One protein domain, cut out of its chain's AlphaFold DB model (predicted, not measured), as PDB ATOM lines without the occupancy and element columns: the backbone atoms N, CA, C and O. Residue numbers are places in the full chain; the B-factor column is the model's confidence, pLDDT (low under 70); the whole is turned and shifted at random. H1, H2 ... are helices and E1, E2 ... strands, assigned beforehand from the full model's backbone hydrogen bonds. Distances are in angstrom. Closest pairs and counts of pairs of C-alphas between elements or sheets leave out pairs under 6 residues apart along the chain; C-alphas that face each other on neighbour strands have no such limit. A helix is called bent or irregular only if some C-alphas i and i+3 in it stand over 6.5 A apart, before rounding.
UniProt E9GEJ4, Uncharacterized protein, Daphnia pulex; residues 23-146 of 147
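AT A GLANCE: This is residues 23 to 146 of the 147 residues of an uncharacterized protein of Daphnia pulex (UniProt E9GEJ4). A small four-stranded sheet stands in the middle, with H2 over one face and a group of three helices, H1, H3 and H4, beyond the opposite face. H1 reaches the sheet at E1, and the short H5 reaches it close to E2. The 124 printed residues hold five named helices and four named strands, in the order H1 E1 H2 E2 E3 H3 H4 H5 E4, of mixed class. The sheet runs E1, E3, E2, E4 and is mixed: E2 and E4 are parallel, the other neighbours antiparallel. The whole is compact, with a radius of gyration of the C-alphas of 14.1 A, and spans 40 by 30 by 24 A.

HOW THE PARTS SIT: Start at the sheet, with E1 at residues 52 to 55, E3 at 96 to 99, E2 at 79 to 82 and E4 at 143 to 146. E1 and E3 are antiparallel, with N 54 and O 97 2.8 A apart, within hydrogen-bond range. E2 and E3 form a hairpin, with N 80 and O 98 at 2.9 A. E2 and E4 are parallel, with N 144 and O 79 at 2.9 A. H2, residues 63 to 74, makes two layers with the sheet, a helix on one face; it lies over E2 at a height of 9.3 A and runs along the strands, at 13 degrees to E2 on the local plane. E1, H2 and E2 make a split strand-helix-strand unit, two strands running the same way with E3 between them, and its crossover is left-handed. H1, residues 36 to 45, only grazes the sheet with residues 40 to 44; it is irregular, C-alphas 40 and 43 being 7.3 A apart. H3, residues 105 to 116, touches H1 with its residues 108 to 113 alone, closest at the C-alphas of Ala 109 and Leu 45, 5.4 A, at a shallow tilt of 26 degrees, opposite ways. H3 and H4, residues 126 to 134, form a helical hairpin and only just touch, with 3 pairs of C-alphas within 8 A, the closest Ile 111 and Phe 134 at 6.5 A. H5, residues 136 to 139, only grazes the sheet. Every O i to N i+4 pair is within hydrogen-bond range in H2, H3 and H4; H1 has 0 of 6, but 5 of 7 O i to N i+3 pairs, and H5 is too short for an i+4 pair.

IN THESE COORDINATES: Find C-alpha 36 at (-9.622, -22.657, -31.398), where H1 begins; it runs 15.9 A. H2 runs 16.4 A, H3 16.1 A and H4 12.3 A. E4 ends at C-alpha 146, at (-9.970, -46.285, -19.024).

THE WHOLE: The C-alphas of Glu 28 and Ala 63 are the two farthest apart, 41.0 A. The printed part has no cut, and E2 to E3 is the long link. Residue 28 alone is under pLDDT 70.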
ATOM      1  N   THR A  23       3.203 -20.017 -35.410       83.50
ATOM      2  CA  THR A  23       3.230 -19.669 -36.841       83.50
ATOM      3  C   THR A  23       4.288 -20.449 -37.615       83.50
ATOM      4  O   THR A  23       4.151 -20.603 -38.824       83.50
ATOM      5  N   GLU A  24       5.329 -20.934 -36.933       85.00
ATOM      6  CA  GLU A  24       6.345 -21.815 -37.519       85.00
ATOM      7  C   GLU A  24       5.833 -23.258 -37.619       85.00
ATOM      8  O   GLU A  24       6.167 -23.950 -38.572       85.00
ATOM      9  N   ILE A  25       4.960 -23.674 -36.694       85.12
ATOM     10  CA  ILE A  25       4.352 -25.012 -36.684       85.12
ATOM     11  C   ILE A  25       3.363 -25.195 -37.840       85.12
ATOM     12  O   ILE A  25       3.342 -26.233 -38.490       85.12
ATOM     13  N   ILE A  26       2.491 -24.212 -38.084       84.06
ATOM     14  CA  ILE A  26       1.362 -24.378 -39.018       84.06
ATOM     15  C   ILE A  26       1.680 -23.990 -40.469       84.06
ATOM     16  O   ILE A  26       0.738 -23.785 -41.236       84.06
ATOM     17  N   GLU A  27       2.972 -23.878 -40.814       74.06
ATOM     18  CA  GLU A  27       3.527 -23.687 -42.166       74.06
ATOM     19  C   GLU A  27       2.581 -22.921 -43.115       74.06
ATOM     20  O   GLU A  27       1.948 -23.505 -43.992       74.06
ATOM     21  N   GLU A  28       2.464 -21.600 -42.933       68.94
ATOM     22  CA  GLU A  28       1.685 -20.678 -43.793       68.94
ATOM     23  C   GLU A  28       0.163 -20.602 -43.543       68.94
ATOM     24  O   GLU A  28      -0.523 -19.803 -44.189       68.94
ATOM     25  N   ARG A  29      -0.400 -21.344 -42.581       79.62
ATOM     26  CA  ARG A  29      -1.800 -21.139 -42.151       79.62
ATOM     27  C   ARG A  29      -1.926 -19.941 -41.218       79.62
ATOM     28  O   ARG A  29      -1.047 -19.670 -40.401       79.62
ATOM     29  N   GLN A  30      -3.071 -19.266 -41.262       85.44
ATOM     30  CA  GLN A  30      -3.423 -18.314 -40.213       85.44
ATOM     31  C   GLN A  30      -4.102 -19.056 -39.067       85.44
ATOM     32  O   GLN A  30      -5.082 -19.769 -39.269       85.44
ATOM     33  N   LEU A  31      -3.615 -18.846 -37.842       87.81
ATOM     34  CA  LEU A  31      -4.219 -19.433 -36.645       87.81
ATOM     35  C   LEU A  31      -5.709 -19.066 -36.506       87.81
ATOM     36  O   LEU A  31      -6.494 -19.864 -36.009       87.81
ATOM     37  N   ALA A  32      -6.097 -17.882 -36.994       88.19
ATOM     38  CA  ALA A  32      -7.477 -17.398 -37.006       88.19
ATOM     39  C   ALA A  32      -8.434 -18.249 -37.863       88.19
ATOM     40  O   ALA A  32      -9.634 -18.245 -37.596       88.19
ATOM     41  N   ASP A  33      -7.915 -18.990 -38.847       88.88
ATOM     42  CA  ASP A  33      -8.701 -19.894 -39.697       88.88
ATOM     43  C   ASP A  33      -8.836 -21.302 -39.084       88.88
ATOM     44  O   ASP A  33      -9.555 -22.154 -39.608       88.88
ATOM     45  N   ILE A  34      -8.135 -21.569 -37.977       91.56
ATOM     46  CA  ILE A  34      -8.145 -22.849 -37.269       91.56
ATOM     47  C   ILE A  34      -9.083 -22.735 -36.070       91.56
ATOM     48  O   ILE A  34      -8.978 -21.816 -35.257       91.56
ATOM     49  N   PHE A  35      -9.972 -23.711 -35.913       93.62
ATOM     50  CA  PHE A  35     -10.944 -23.721 -34.830       93.62
ATOM     51  C   PHE A  35     -10.223 -23.808 -33.485       93.62
ATOM     52  O   PHE A  35      -9.523 -24.780 -33.218       93.62
ATOM     53  N   ALA A  36     -10.431 -22.824 -32.607       92.75
ATOM     54  CA  ALA A  36      -9.622 -22.657 -31.398       92.75
ATOM     55  C   ALA A  36      -9.569 -23.878 -30.467       92.75
ATOM     56  O   ALA A  36      -8.572 -24.097 -29.781       92.75
ATOM     57  N   MET A  37     -10.602 -24.725 -30.476       92.50
ATOM     58  CA  MET A  37     -10.594 -25.966 -29.698       92.50
ATOM     59  C   MET A  37      -9.481 -26.930 -30.122       92.50
ATOM     60  O   MET A  37      -8.968 -27.649 -29.269       92.50
ATOM     61  N   THR A  38      -9.078 -26.941 -31.397       93.81
ATOM     62  CA  THR A  38      -8.041 -27.844 -31.926       93.81
ATOM     63  C   THR A  38      -6.624 -27.317 -31.700       93.81
ATOM     64  O   THR A  38      -5.666 -28.078 -31.829       93.81
ATOM     65  N   TRP A  39      -6.457 -26.055 -31.276       93.00
ATOM     66  CA  TRP A  39      -5.141 -25.474 -30.972       93.00
ATOM     67  C   TRP A  39      -4.392 -26.252 -29.888       93.00
ATOM     68  O   TRP A  39      -3.169 -26.340 -29.913       93.00
ATOM     69  N   ARG A  40      -5.126 -26.898 -28.975       92.38
ATOM     70  CA  ARG A  40      -4.559 -27.767 -27.935       92.38
ATOM     71  C   ARG A  40      -3.745 -28.950 -28.496       92.38
ATOM     72  O   ARG A  40      -3.039 -29.609 -27.744       92.38
ATOM     73  N   TRP A  41      -3.850 -29.235 -29.797       94.50
ATOM     74  CA  TRP A  41      -3.118 -30.306 -30.476       94.50
ATOM     75  C   TRP A  41      -1.974 -29.820 -31.361       94.50
ATOM     76  O   TRP A  41      -1.300 -30.645 -31.966       94.50
ATOM     77  N   LEU A  42      -1.724 -28.512 -31.438       94.62
ATOM     78  CA  LEU A  42      -0.557 -27.975 -32.143       94.62
ATOM     79  C   LEU A  42       0.777 -28.600 -31.697       94.62
ATOM     80  O   LEU A  42       1.614 -28.819 -32.569       94.62
ATOM     81  N   PRO A  43       0.976 -28.994 -30.419       95.12
ATOM     82  CA  PRO A  43       2.206 -29.681 -30.029       95.12
ATOM     83  C   PRO A  43       2.415 -31.047 -30.711       95.12
ATOM     84  O   PRO A  43       3.511 -31.587 -30.644       95.12
ATOM     85  N   LEU A  44       1.410 -31.622 -31.394       96.50
ATOM     86  CA  LEU A  44       1.596 -32.820 -32.233       96.50
ATOM     87  C   LEU A  44       2.516 -32.582 -33.437       96.50
ATOM     88  O   LEU A  44       3.018 -33.543 -34.017       96.50
ATOM     89  N   LEU A  45       2.677 -31.320 -33.831       95.38
ATOM     90  CA  LEU A  45       3.509 -30.869 -34.943       95.38
ATOM     91  C   LEU A  45       4.816 -30.217 -34.461       95.38
ATOM     92  O   LEU A  45       5.585 -29.717 -35.274       95.38
ATOM     93  N   ASP A  46       5.069 -30.204 -33.151       93.44
ATOM     94  CA  ASP A  46       6.298 -29.665 -32.578       93.44
ATOM     95  C   ASP A  46       7.341 -30.783 -32.412       93.44
ATOM     96  O   ASP A  46       7.155 -31.752 -31.664       93.44
ATOM     97  N   ASP A  47       8.469 -30.645 -33.109       91.19
ATOM     98  CA  ASP A  47       9.569 -31.612 -33.079       91.19
ATOM     99  C   ASP A  47      10.228 -31.747 -31.698       91.19
ATOM    100  O   ASP A  47      10.854 -32.772 -31.417       91.19
ATOM    101  N   MET A  48      10.047 -30.764 -30.813       91.75
ATOM    102  CA  MET A  48      10.567 -30.783 -29.444       91.75
ATOM    103  C   MET A  48       9.664 -31.547 -28.468       91.75
ATOM    104  O   MET A  48      10.066 -31.806 -27.334       91.75
ATOM    105  N   VAL A  49       8.448 -31.922 -28.877       94.88
ATOM    106  CA  VAL A  49       7.464 -32.556 -27.993       94.88
ATOM    107  C   VAL A  49       7.466 -34.063 -28.200       94.88
ATOM    108  O   VAL A  49       7.175 -34.565 -29.285       94.88
ATOM    109  N   ASP A  50       7.797 -34.812 -27.151       97.56
ATOM    110  CA  ASP A  50       7.825 -36.281 -27.183       97.56
ATOM    111  C   ASP A  50       6.508 -36.923 -26.748       97.56
ATOM    112  O   ASP A  50       6.196 -38.045 -27.152       97.56
ATOM    113  N   VAL A  51       5.739 -36.234 -25.906       98.06
ATOM    114  CA  VAL A  51       4.476 -36.717 -25.349       98.06
ATOM    115  C   VAL A  51       3.505 -35.548 -25.256       98.06
ATOM    116  O   VAL A  51       3.841 -34.508 -24.698       98.06
ATOM    117  N   LEU A  52       2.287 -35.736 -25.759       97.69
ATOM    118  CA  LEU A  52       1.182 -34.801 -25.577       97.69
ATOM    119  C   LEU A  52       0.124 -35.424 -24.667       97.69
ATOM    120  O   LEU A  52      -0.211 -36.599 -24.806       97.69
ATOM    121  N   MET A  53      -0.428 -34.614 -23.767       95.50
ATOM    122  CA  MET A  53      -1.637 -34.919 -23.010       95.50
ATOM    123  C   MET A  53      -2.594 -33.739 -23.124       95.50
ATOM    124  O   MET A  53      -2.187 -32.589 -22.978       95.50
ATOM    125  N   SER A  54      -3.862 -34.030 -23.378       94.69
ATOM    126  CA  SER A  54      -4.912 -33.029 -23.509       94.69
ATOM    127  C   SER A  54      -5.852 -33.126 -22.317       94.69
ATOM    128  O   SER A  54      -6.426 -34.192 -22.084       94.69
ATOM    129  N   ARG A  55      -6.006 -32.012 -21.589       92.38
ATOM    130  CA  ARG A  55      -6.899 -31.875 -20.434       92.38
ATOM    131  C   ARG A  55      -7.596 -30.523 -20.427       92.38
ATOM    132  O   ARG A  55      -6.945 -29.499 -20.615       92.38
ATOM    133  N   ASP A  56      -8.906 -30.525 -20.188       91.31
ATOM    134  CA  ASP A  56      -9.648 -29.283 -19.982       91.31
ATOM    135  C   ASP A  56      -9.308 -28.684 -18.610       91.31
ATOM    136  O   ASP A  56      -9.300 -29.374 -17.588       91.31
ATOM    137  N   THR A  57      -9.020 -27.382 -18.580       90.75
ATOM    138  CA  THR A  57      -8.572 -26.663 -17.376       90.75
ATOM    139  C   THR A  57      -9.689 -26.376 -16.372       90.75
ATOM    140  O   THR A  57      -9.420 -25.915 -15.268       90.75
ATOM    141  N   ASP A  58     -10.944 -26.596 -16.755       90.88
ATOM    142  CA  ASP A  58     -12.139 -26.369 -15.936       90.88
ATOM    143  C   ASP A  58     -12.548 -27.599 -15.107       90.88
ATOM    144  O   ASP A  58     -13.587 -27.595 -14.443       90.88
ATOM    145  N   SER A  59     -11.704 -28.632 -15.093       85.62
ATOM    146  CA  SER A  59     -11.910 -29.858 -14.330       85.62
ATOM    147  C   SER A  59     -10.752 -30.098 -13.352       85.62
ATOM    148  O   SER A  59      -9.582 -29.961 -13.720       85.62
ATOM    149  N   PRO A  60     -11.034 -30.455 -12.085       89.69
ATOM    150  CA  PRO A  60      -9.984 -30.851 -11.156       89.69
ATOM    151  C   PRO A  60      -9.324 -32.155 -11.622       89.69
ATOM    152  O   PRO A  60      -9.951 -32.973 -12.294       89.69
ATOM    153  N   VAL A  61      -8.064 -32.355 -11.236       90.75
ATOM    154  CA  VAL A  61      -7.353 -33.622 -11.449       90.75
ATOM    155  C   VAL A  61      -7.581 -34.520 -10.238       90.75
ATOM    156  O   VAL A  61      -7.226 -34.164  -9.111       90.75
ATOM    157  N   PHE A  62      -8.168 -35.690 -10.462       91.69
ATOM    158  CA  PHE A  62      -8.389 -36.707  -9.441       91.69
ATOM    159  C   PHE A  62      -7.281 -37.765  -9.452       91.69
ATOM    160  O   PHE A  62      -6.697 -38.065 -10.491       91.69
ATOM    161  N   ALA A  63      -7.053 -38.411  -8.302       95.12
ATOM    162  CA  ALA A  63      -6.023 -39.447  -8.156       95.12
ATOM    163  C   ALA A  63      -6.140 -40.560  -9.213       95.12
ATOM    164  O   ALA A  63      -5.146 -40.932  -9.821       95.12
ATOM    165  N   ARG A  64      -7.369 -40.998  -9.527       93.50
ATOM    166  CA  ARG A  64      -7.634 -41.998 -10.576       93.50
ATOM    167  C   ARG A  64      -7.074 -41.599 -11.945       93.50
ATOM    168  O   ARG A  64      -6.610 -42.457 -12.684       93.50
ATOM    169  N   GLU A  65      -7.160 -40.319 -12.297       93.06
ATOM    170  CA  GLU A  65      -6.672 -39.806 -13.582       93.06
ATOM    171  C   GLU A  65      -5.145 -39.775 -13.592       93.06
ATOM    172  O   GLU A  65      -4.521 -40.216 -14.555       93.06
ATOM    173  N   SER A  66      -4.539 -39.326 -12.489       94.62
ATOM    174  CA  SER A  66      -3.084 -39.356 -12.314       94.62
ATOM    175  C   SER A  66      -2.526 -40.781 -12.369       94.62
ATOM    176  O   SER A  66      -1.536 -41.014 -13.060       94.62
ATOM    177  N   ASP A  67      -3.185 -41.738 -11.715       96.44
ATOM    178  CA  ASP A  67      -2.791 -43.150 -11.720       96.44
ATOM    179  C   ASP A  67      -2.879 -43.749 -13.133       96.44
ATOM    180  O   ASP A  67      -1.958 -44.433 -13.581       96.44
ATOM    181  N   ALA A  68      -3.949 -43.438 -13.872       96.62
ATOM    182  CA  ALA A  68      -4.146 -43.895 -15.246       96.62
ATOM    183  C   ALA A  68      -3.088 -43.327 -16.215       96.62
ATOM    184  O   ALA A  68      -2.603 -44.024 -17.113       96.62
ATOM    185  N   VAL A  69      -2.694 -42.065 -16.033       96.69
ATOM    186  CA  VAL A  69      -1.588 -41.461 -16.790       96.69
ATOM    187  C   VAL A  69      -0.257 -42.114 -16.418       96.69
ATOM    188  O   VAL A  69       0.516 -42.456 -17.313       96.69
ATOM    189  N   ALA A  70       0.014 -42.336 -15.130       97.69
ATOM    190  CA  ALA A  70       1.253 -42.959 -14.667       97.69
ATOM    191  C   ALA A  70       1.420 -44.391 -15.208       97.69
ATOM    192  O   ALA A  70       2.492 -44.740 -15.709       97.69
ATOM    193  N   GLU A  71       0.357 -45.197 -15.172       98.31
ATOM    194  CA  GLU A  71       0.344 -46.542 -15.757       98.31
ATOM    195  C   GLU A  71       0.622 -46.492 -17.264       98.31
ATOM    196  O   GLU A  71       1.484 -47.221 -17.767       98.31
ATOM    197  N   TRP A  72      -0.053 -45.603 -17.997       98.44
ATOM    198  CA  TRP A  72       0.202 -45.446 -19.425       98.44
ATOM    199  C   TRP A  72       1.644 -45.028 -19.715       98.44
ATOM    200  O   TRP A  72       2.286 -45.628 -20.584       98.44
ATOM    201  N   LEU A  73       2.182 -44.040 -18.995       98.38
ATOM    202  CA  LEU A  73       3.558 -43.572 -19.166       98.38
ATOM    203  C   LEU A  73       4.571 -44.700 -18.936       98.38
ATOM    204  O   LEU A  73       5.511 -44.819 -19.721       98.38
ATOM    205  N   ALA A  74       4.326 -45.574 -17.957       98.31
ATOM    206  CA  ALA A  74       5.142 -46.758 -17.689       98.31
ATOM    207  C   ALA A  74       4.967 -47.896 -18.719       98.31
ATOM    208  O   ALA A  74       5.809 -48.789 -18.803       98.31
ATOM    209  N   SER A  75       3.887 -47.889 -19.503       98.19
ATOM    210  CA  SER A  75       3.607 -48.911 -20.517       98.19
ATOM    211  C   SER A  75       4.338 -48.671 -21.850       98.19
ATOM    212  O   SER A  75       4.772 -47.563 -22.161       98.19
ATOM    213  N   ASN A  76       4.363 -49.688 -22.717       97.81
ATOM    214  CA  ASN A  76       4.790 -49.542 -24.116       97.81
ATOM    215  C   ASN A  76       3.653 -49.104 -25.059       97.81
ATOM    216  O   ASN A  76       3.812 -49.199 -26.270       97.81
ATOM    217  N   GLN A  77       2.503 -48.661 -24.538       98.50
ATOM    218  CA  GLN A  77       1.390 -48.230 -25.382       98.50
ATOM    219  C   GLN A  77       1.562 -46.784 -25.854       98.50
ATOM    220  O   GLN A  77       1.912 -45.902 -25.065       98.50
ATOM    221  N   THR A  78       1.258 -46.533 -27.127       98.56
ATOM    222  CA  THR A  78       1.403 -45.213 -27.749       98.56
ATOM    223  C   THR A  78       0.332 -44.235 -27.280       98.56
ATOM    224  O   THR A  78       0.658 -43.088 -26.987       98.56
ATOM    225  N   PHE A  79      -0.923 -44.674 -27.138       98.56
ATOM    226  CA  PHE A  79      -2.044 -43.810 -26.747       98.56
ATOM    227  C   PHE A  79      -2.560 -44.076 -25.325       98.56
ATOM    228  O   PHE A  79      -2.599 -45.215 -24.854       98.56
ATOM    229  N   HIS A  80      -3.028 -43.014 -24.674       97.94
ATOM    230  CA  HIS A  80      -3.854 -43.040 -23.468       97.94
ATOM    231  C   HIS A  80      -5.224 -42.471 -23.794       97.94
ATOM    232  O   HIS A  80      -5.323 -41.393 -24.379       97.94
ATOM    233  N   ILE A  81      -6.278 -43.183 -23.408       97.50
ATOM    234  CA  ILE A  81      -7.657 -42.738 -23.598       97.50
ATOM    235  C   ILE A  81      -8.428 -42.978 -22.308       97.50
ATOM    236  O   ILE A  81      -8.497 -44.109 -21.823       97.50
ATOM    237  N   MET A  82      -9.081 -41.939 -21.801       95.38
ATOM    238  CA  MET A  82      -9.912 -42.021 -20.608       95.38
ATOM    239  C   MET A  82     -11.301 -41.440 -20.877       95.38
ATOM    240  O   MET A  82     -11.447 -40.390 -21.491       95.38
ATOM    241  N   ARG A  83     -12.344 -42.154 -20.444       92.94
ATOM    242  CA  ARG A  83     -13.748 -41.727 -20.563       92.94
ATOM    243  C   ARG A  83     -14.387 -41.699 -19.187       92.94
ATOM    244  O   ARG A  83     -15.129 -42.600 -18.821       92.94
ATOM    245  N   ASP A  84     -14.066 -40.643 -18.462       87.81
ATOM    246  CA  ASP A  84     -14.322 -40.421 -17.043       87.81
ATOM    247  C   ASP A  84     -15.756 -40.008 -16.675       87.81
ATOM    248  O   ASP A  84     -16.088 -39.992 -15.491       87.81
ATOM    249  N   HIS A  85     -16.621 -39.739 -17.658       88.50
ATOM    250  CA  HIS A  85     -18.021 -39.374 -17.440       88.50
ATOM    251  C   HIS A  85     -18.973 -40.184 -18.346       88.50
ATOM    252  O   HIS A  85     -18.644 -40.421 -19.510       88.50
ATOM    253  N   PRO A  86     -20.193 -40.566 -17.903       88.62
ATOM    254  CA  PRO A  86     -21.144 -41.331 -18.726       88.62
ATOM    255  C   PRO A  86     -21.535 -40.675 -20.060       88.62
ATOM    256  O   PRO A  86     -21.949 -41.368 -20.986       88.62
ATOM    257  N   ALA A  87     -21.405 -39.350 -20.168       88.06
ATOM    258  CA  ALA A  87     -21.660 -38.608 -21.405       88.06
ATOM    259  C   ALA A  87     -20.487 -38.647 -22.410       88.06
ATOM    260  O   ALA A  87     -20.633 -38.171 -23.537       88.06
ATOM    261  N   HIS A  88     -19.332 -39.209 -22.040       88.94
ATOM    262  CA  HIS A  88     -18.169 -39.368 -22.917       88.94
ATOM    263  C   HIS A  88     -18.388 -40.538 -23.889       88.94
ATOM    264  O   HIS A  88     -17.874 -41.645 -23.728       88.94
ATOM    265  N   CYS A  89     -19.203 -40.286 -24.915       88.81
ATOM    266  CA  CYS A  89     -19.629 -41.286 -25.898       88.81
ATOM    267  C   CYS A  89     -18.665 -41.448 -27.088       88.81
ATOM    268  O   CYS A  89     -18.792 -42.415 -27.842       88.81
ATOM    269  N   ARG A  90     -17.715 -40.521 -27.269       93.62
ATOM    270  CA  ARG A  90     -16.675 -40.582 -28.313       93.62
ATOM    271  C   ARG A  90     -15.614 -41.624 -27.969       93.62
ATOM    272  O   ARG A  90     -15.533 -42.057 -26.819       93.62
ATOM    273  N   PHE A  91     -14.847 -42.084 -28.960       95.19
ATOM    274  CA  PHE A  91     -13.770 -43.038 -28.684       95.19
ATOM    275  C   PHE A  91     -12.576 -42.317 -28.068       95.19
ATOM    276  O   PHE A  91     -12.116 -42.747 -27.014       95.19
ATOM    277  N   ILE A  92     -12.133 -41.213 -28.673       96.44
ATOM    278  CA  ILE A  92     -11.194 -40.274 -28.050       96.44
ATOM    279  C   ILE A  92     -11.968 -39.013 -27.682       96.44
ATOM    280  O   ILE A  92     -12.602 -38.403 -28.542       96.44
ATOM    281  N   VAL A  93     -11.924 -38.629 -26.408       94.69
ATOM    282  CA  VAL A  93     -12.493 -37.356 -25.959       94.69
ATOM    283  C   VAL A  93     -11.422 -36.276 -25.928       94.69
ATOM    284  O   VAL A  93     -10.280 -36.543 -25.558       94.69
ATOM    285  N   GLY A  94     -11.785 -35.050 -26.303       93.25
ATOM    286  CA  GLY A  94     -10.841 -33.933 -26.440       93.25
ATOM    287  C   GLY A  94     -10.181 -33.525 -25.119       93.25
ATOM    288  O   GLY A  94      -9.104 -32.926 -25.128       93.25
ATOM    289  N   CYS A  95     -10.797 -33.884 -23.995       91.88
ATOM    290  CA  CYS A  95     -10.404 -33.508 -22.642       91.88
ATOM    291  C   CYS A  95      -9.597 -34.568 -21.878       91.88
ATOM    292  O   CYS A  95      -9.108 -34.261 -20.797       91.88
ATOM    293  N   CYS A  96      -9.492 -35.807 -22.374       93.38
ATOM    294  CA  CYS A  96      -8.930 -36.921 -21.597       93.38
ATOM    295  C   CYS A  96      -8.204 -37.930 -22.499       93.38
ATOM    296  O   CYS A  96      -8.613 -39.090 -22.637       93.38
ATOM    297  N   TRP A  97      -7.125 -37.488 -23.145       97.00
ATOM    298  CA  TRP A  97      -6.286 -38.369 -23.957       97.00
ATOM    299  C   TRP A  97      -4.821 -37.932 -23.969       97.00
ATOM    300  O   TRP A  97      -4.493 -36.785 -23.664       97.00
ATOM    301  N   GLY A  98      -3.942 -38.854 -24.345       98.12
ATOM    302  CA  GLY A  98      -2.529 -38.576 -24.555       98.12
ATOM    303  C   GLY A  98      -1.907 -39.476 -25.612       98.12
ATOM    304  O   GLY A  98      -2.455 -40.525 -25.963       98.12
ATOM    305  N   VAL A  99      -0.758 -39.055 -26.132       98.69
ATOM    306  CA  VAL A  99       0.009 -39.782 -27.143       98.69
ATOM    307  C   VAL A  99       1.512 -39.609 -26.921       98.69
ATOM    308  O   VAL A  99       1.989 -38.499 -26.687       98.69
ATOM    309  N   LYS A 100       2.269 -40.708 -27.003       98.69
ATOM    310  CA  LYS A 100       3.739 -40.709 -27.011       98.69
ATOM    311  C   LYS A 100       4.220 -40.493 -28.442       98.69
ATOM    312  O   LYS A 100       4.476 -41.455 -29.164       98.69
ATOM    313  N   ILE A 101       4.295 -39.228 -28.847       98.38
ATOM    314  CA  ILE A 101       4.709 -38.795 -30.188       98.38
ATOM    315  C   ILE A 101       6.029 -39.455 -30.582       98.38
ATOM    316  O   ILE A 101       6.141 -39.981 -31.683       98.38
ATOM    317  N   SER A 102       6.994 -39.524 -29.666       97.88
ATOM    318  CA  SER A 102       8.320 -40.096 -29.923       97.88
ATOM    319  C   SER A 102       8.325 -41.565 -30.367       97.88
ATOM    320  O   SER A 102       9.291 -41.990 -30.996       97.88
ATOM    321  N   GLN A 103       7.267 -42.341 -30.097       97.81
ATOM    322  CA  GLN A 103       7.184 -43.740 -30.537       97.81
ATOM    323  C   GLN A 103       6.883 -43.887 -32.034       97.81
ATOM    324  O   GLN A 103       7.336 -44.849 -32.641       97.81
ATOM    325  N   GLU A 104       6.132 -42.949 -32.620       97.50
ATOM    326  CA  GLU A 104       5.634 -43.018 -34.005       97.50
ATOM    327  C   GLU A 104       5.606 -41.613 -34.652       97.50
ATOM    328  O   GLU A 104       4.660 -41.248 -35.356       97.50
ATOM    329  N   ARG A 105       6.632 -40.783 -34.381       97.88
ATOM    330  CA  ARG A 105       6.645 -39.326 -34.652       97.88
ATOM    331  C   ARG A 105       6.206 -38.981 -36.070       97.88
ATOM    332  O   ARG A 105       5.301 -38.172 -36.248       97.88
ATOM    333  N   SER A 106       6.795 -39.635 -37.070       97.81
ATOM    334  CA  SER A 106       6.492 -39.366 -38.478       97.81
ATOM    335  C   SER A 106       5.037 -39.675 -38.847       97.81
ATOM    336  O   SER A 106       4.427 -38.910 -39.592       97.81
ATOM    337  N   GLU A 107       4.457 -40.772 -38.344       98.31
ATOM    338  CA  GLU A 107       3.054 -41.120 -38.624       98.31
ATOM    339  C   GLU A 107       2.100 -40.184 -37.872       98.31
ATOM    340  O   GLU A 107       1.144 -39.676 -38.461       98.31
ATOM    341  N   ILE A 108       2.388 -39.894 -36.599       98.38
ATOM    342  CA  ILE A 108       1.568 -39.011 -35.760       98.38
ATOM    343  C   ILE A 108       1.532 -37.597 -36.335       98.38
ATOM    344  O   ILE A 108       0.435 -37.063 -36.518       98.38
ATOM    345  N   ALA A 109       2.690 -37.026 -36.673       97.12
ATOM    346  CA  ALA A 109       2.786 -35.702 -37.275       97.12
ATOM    347  C   ALA A 109       2.095 -35.667 -38.647       97.12
ATOM    348  O   ALA A 109       1.302 -34.770 -38.915       97.12
ATOM    349  N   ALA A 110       2.275 -36.690 -39.493       97.44
ATOM    350  CA  ALA A 110       1.594 -36.755 -40.789       97.44
ATOM    351  C   ALA A 110       0.059 -36.843 -40.672       97.44
ATOM    352  O   ALA A 110      -0.663 -36.375 -41.559       97.44
ATOM    353  N   ILE A 111      -0.463 -37.464 -39.609       98.00
ATOM    354  CA  ILE A 111      -1.900 -37.479 -39.311       98.00
ATOM    355  C   ILE A 111      -2.360 -36.113 -38.781       98.00
ATOM    356  O   ILE A 111      -3.389 -35.620 -39.249       98.00
ATOM    357  N   ALA A 112      -1.604 -35.489 -37.870       96.62
ATOM    358  CA  ALA A 112      -1.892 -34.149 -37.351       96.62
ATOM    359  C   ALA A 112      -1.931 -33.124 -38.486       96.62
ATOM    360  O   ALA A 112      -2.889 -32.365 -38.593       96.62
ATOM    361  N   GLU A 113      -0.961 -33.176 -39.396       95.31
ATOM    362  CA  GLU A 113      -0.909 -32.353 -40.598       95.31
ATOM    363  C   GLU A 113      -2.224 -32.429 -41.367       95.31
ATOM    364  O   GLU A 113      -2.872 -31.411 -41.597       95.31
ATOM    365  N   LYS A 114      -2.671 -33.647 -41.712       95.44
ATOM    366  CA  LYS A 114      -3.945 -33.871 -42.420       95.44
ATOM    367  C   LYS A 114      -5.131 -33.315 -41.641       95.44
ATOM    368  O   LYS A 114      -5.993 -32.681 -42.244       95.44
ATOM    369  N   MET A 115      -5.161 -33.533 -40.330       95.31
ATOM    370  CA  MET A 115      -6.204 -33.021 -39.445       95.31
ATOM    371  C   MET A 115      -6.254 -31.488 -39.466       95.31
ATOM    372  O   MET A 115      -7.336 -30.917 -39.585       95.31
ATOM    373  N   PHE A 116      -5.105 -30.812 -39.435       93.62
ATOM    374  CA  PHE A 116      -5.028 -29.354 -39.516       93.62
ATOM    375  C   PHE A 116      -5.318 -28.794 -40.923       93.62
ATOM    376  O   PHE A 116      -5.565 -27.591 -41.038       93.62
ATOM    377  N   LYS A 117      -5.378 -29.635 -41.973       92.12
ATOM    378  CA  LYS A 117      -5.860 -29.253 -43.324       92.12
ATOM    379  C   LYS A 117      -7.360 -29.392 -43.528       92.12
ATOM    380  O   LYS A 117      -7.845 -29.026 -44.597       92.12
ATOM    381  N   GLU A 118      -8.094 -29.894 -42.541       93.06
ATOM    382  CA  GLU A 118      -9.551 -29.880 -42.590       93.06
ATOM    383  C   GLU A 118     -10.091 -28.441 -42.498       93.06
ATOM    384  O   GLU A 118      -9.377 -27.478 -42.232       93.06
ATOM    385  N   ASN A 119     -11.385 -28.288 -42.751       88.62
ATOM    386  CA  ASN A 119     -12.067 -26.996 -42.847       88.62
ATOM    387  C   ASN A 119     -12.307 -26.268 -41.509       88.62
ATOM    388  O   ASN A 119     -12.900 -25.194 -41.529       88.62
ATOM    389  N   HIS A 120     -11.930 -26.871 -40.378       90.62
ATOM    390  CA  HIS A 120     -12.058 -26.318 -39.024       90.62
ATOM    391  C   HIS A 120     -13.418 -25.677 -38.717       90.62
ATOM    392  O   HIS A 120     -13.518 -24.539 -38.267       90.62
ATOM    393  N   LEU A 121     -14.503 -26.419 -38.959       87.56
ATOM    394  CA  LEU A 121     -15.859 -25.920 -38.715       87.56
ATOM    395  C   LEU A 121     -16.086 -25.598 -37.234       87.56
ATOM    396  O   LEU A 121     -15.880 -26.438 -36.359       87.56
ATOM    397  N   HIS A 122     -16.656 -24.424 -36.969       90.94
ATOM    398  CA  HIS A 122     -17.085 -24.002 -35.636       90.94
ATOM    399  C   HIS A 122     -18.395 -24.702 -35.250       90.94
ATOM    400  O   HIS A 122     -19.480 -24.115 -35.271       90.94
ATOM    401  N   LYS A 123     -18.304 -25.995 -34.941       92.31
ATOM    402  CA  LYS A 123     -19.431 -26.856 -34.575       92.31
ATOM    403  C   LYS A 123     -19.137 -27.559 -33.252       92.31
ATOM    404  O   LYS A 123     -18.004 -27.942 -32.980       92.31
ATOM    405  N   TYR A 124     -20.187 -27.781 -32.462       90.94
ATOM    406  CA  TYR A 124     -20.123 -28.652 -31.290       90.94
ATOM    407  C   TYR A 124     -19.469 -30.000 -31.635       90.94
ATOM    408  O   TYR A 124     -19.803 -30.601 -32.665       90.94
ATOM    409  N   ASP A 125     -18.571 -30.463 -30.757       92.19
ATOM    410  CA  ASP A 125     -17.940 -31.790 -30.820       92.19
ATOM    411  C   ASP A 125     -17.056 -32.012 -32.066       92.19
ATOM    412  O   ASP A 125     -16.716 -33.144 -32.414       92.19
ATOM    413  N   TYR A 126     -16.718 -30.942 -32.797       94.62
ATOM    414  CA  TYR A 126     -15.911 -31.020 -34.017       94.62
ATOM    415  C   TYR A 126     -14.516 -31.588 -33.753       94.62
ATOM    416  O   TYR A 126     -14.032 -32.432 -34.504       94.62
ATOM    417  N   ASP A 127     -13.895 -31.167 -32.658       94.56
ATOM    418  CA  ASP A 127     -12.587 -31.629 -32.235       94.56
ATOM    419  C   ASP A 127     -12.593 -33.157 -31.991       94.56
ATOM    420  O   ASP A 127     -11.833 -33.921 -32.590       94.56
ATOM    421  N   GLN A 128     -13.549 -33.663 -31.224       94.75
ATOM    422  CA  GLN A 128     -13.615 -35.099 -30.944       94.75
ATOM    423  C   GLN A 128     -13.944 -35.923 -32.203       94.75
ATOM    424  O   GLN A 128     -13.441 -37.034 -32.371       94.75
ATOM    425  N   GLN A 129     -14.722 -35.367 -33.143       95.56
ATOM    426  CA  GLN A 129     -14.952 -35.981 -34.460       95.56
ATOM    427  C   GLN A 129     -13.659 -36.101 -35.281       95.56
ATOM    428  O   GLN A 129     -13.472 -37.104 -35.973       95.56
ATOM    429  N   LEU A 130     -12.762 -35.112 -35.208       96.62
ATOM    430  CA  LEU A 130     -11.453 -35.190 -35.855       96.62
ATOM    431  C   LEU A 130     -10.589 -36.288 -35.228       96.62
ATOM    432  O   LEU A 130     -10.035 -37.106 -35.963       96.62
ATOM    433  N   LEU A 131     -10.521 -36.371 -33.898       97.06
ATOM    434  CA  LEU A 131      -9.763 -37.427 -33.212       97.06
ATOM    435  C   LEU A 131     -10.278 -38.828 -33.580       97.06
ATOM    436  O   LEU A 131      -9.486 -39.709 -33.934       97.06
ATOM    437  N   ASP A 132     -11.600 -39.019 -33.573       95.62
ATOM    438  CA  ASP A 132     -12.237 -40.278 -33.969       95.62
ATOM    439  C   ASP A 132     -11.953 -40.629 -35.441       95.62
ATOM    440  O   ASP A 132     -11.741 -41.794 -35.772       95.62
ATOM    441  N   ARG A 133     -11.925 -39.642 -36.342       96.88
ATOM    442  CA  ARG A 133     -11.664 -39.876 -37.771       96.88
ATOM    443  C   ARG A 133     -10.198 -40.196 -38.059       96.88
ATOM    444  O   ARG A 133      -9.923 -41.056 -38.894       96.88
ATOM    445  N   PHE A 134      -9.274 -39.487 -37.420       97.94
ATOM    446  CA  PHE A 134      -7.860 -39.492 -37.795       97.94
ATOM    447  C   PHE A 134      -6.997 -40.391 -36.908       97.94
ATOM    448  O   PHE A 134      -6.221 -41.183 -37.437       97.94
ATOM    449  N   TYR A 135      -7.149 -40.322 -35.583       97.94
ATOM    450  CA  TYR A 135      -6.290 -41.066 -34.655       97.94
ATOM    451  C   TYR A 135      -6.889 -42.377 -34.168       97.94
ATOM    452  O   TYR A 135      -6.128 -43.293 -33.861       97.94
ATOM    453  N   GLN A 136      -8.216 -42.539 -34.148       97.56
ATOM    454  CA  GLN A 136      -8.830 -43.797 -33.703       97.56
ATOM    455  C   GLN A 136      -8.252 -45.051 -34.395       97.56
ATOM    456  O   GLN A 136      -7.995 -46.029 -33.685       97.56
ATOM    457  N   PRO A 137      -8.037 -45.094 -35.730       97.75
ATOM    458  CA  PRO A 137      -7.487 -46.288 -36.375       97.75
ATOM    459  C   PRO A 137      -6.085 -46.651 -35.874       97.75
ATOM    460  O   PRO A 137      -5.758 -47.832 -35.780       97.75
ATOM    461  N   MET A 138      -5.272 -45.647 -35.542       97.81
ATOM    462  CA  MET A 138      -3.930 -45.827 -34.993       97.81
ATOM    463  C   MET A 138      -3.991 -46.218 -33.513       97.81
ATOM    464  O   MET A 138      -3.412 -47.230 -33.125       97.81
ATOM    465  N   ALA A 139      -4.777 -45.496 -32.710       97.75
ATOM    466  CA  ALA A 139      -4.941 -45.749 -31.280       97.75
ATOM    467  C   ALA A 139      -5.447 -47.169 -30.987       97.75
ATOM    468  O   ALA A 139      -4.966 -47.825 -30.070       97.75
ATOM    469  N   LYS A 140      -6.350 -47.708 -31.819       97.75
ATOM    470  CA  LYS A 140      -6.831 -49.096 -31.694       97.75
ATOM    471  C   LYS A 140      -5.723 -50.153 -31.785       97.75
ATOM    472  O   LYS A 140      -5.948 -51.272 -31.332       97.75
ATOM    473  N   LYS A 141      -4.566 -49.831 -32.372       97.94
ATOM    474  CA  LYS A 141      -3.414 -50.743 -32.468       97.94
ATOM    475  C   LYS A 141      -2.572 -50.742 -31.190       97.94
ATOM    476  O   LYS A 141      -2.000 -51.773 -30.857       97.94
ATOM    477  N   SER A 142      -2.491 -49.604 -30.497       98.06
ATOM    478  CA  SER A 142      -1.674 -49.436 -29.296       98.06
ATOM    479  C   SER A 142      -2.245 -48.353 -28.375       98.06
ATOM    480  O   SER A 142      -2.018 -47.157 -28.572       98.06
ATOM    481  N   MET A 143      -2.996 -48.777 -27.357       97.75
ATOM    482  CA  MET A 143      -3.564 -47.881 -26.352       97.75
ATOM    483  C   MET A 143      -3.713 -48.553 -24.988       97.75
ATOM    484  O   MET A 143      -3.935 -49.764 -24.906       97.75
ATOM    485  N   VAL A 144      -3.696 -47.744 -23.929       97.44
ATOM    486  CA  VAL A 144      -4.371 -48.073 -22.666       97.44
ATOM    487  C   VAL A 144      -5.684 -47.300 -22.602       97.44
ATOM    488  O   VAL A 144      -5.751 -46.132 -22.991       97.44
ATOM    489  N   TYR A 145      -6.739 -47.971 -22.145       95.75
ATOM    490  CA  TYR A 145      -8.096 -47.450 -22.169       95.75
ATOM    491  C   TYR A 145      -8.770 -47.548 -20.795       95.75
ATOM    492  O   TYR A 145      -8.870 -48.637 -20.227       95.75
ATOM    493  N   TYR A 146      -9.307 -46.422 -20.320       93.81
ATOM    494  CA  TYR A 146      -9.970 -46.285 -19.024       93.81
ATOM    495  C   TYR A 146     -11.432 -45.832 -19.170       93.81
ATOM    496  O   TYR A 146     -11.797 -45.062 -20.068       93.81
TER     497      TYR A 146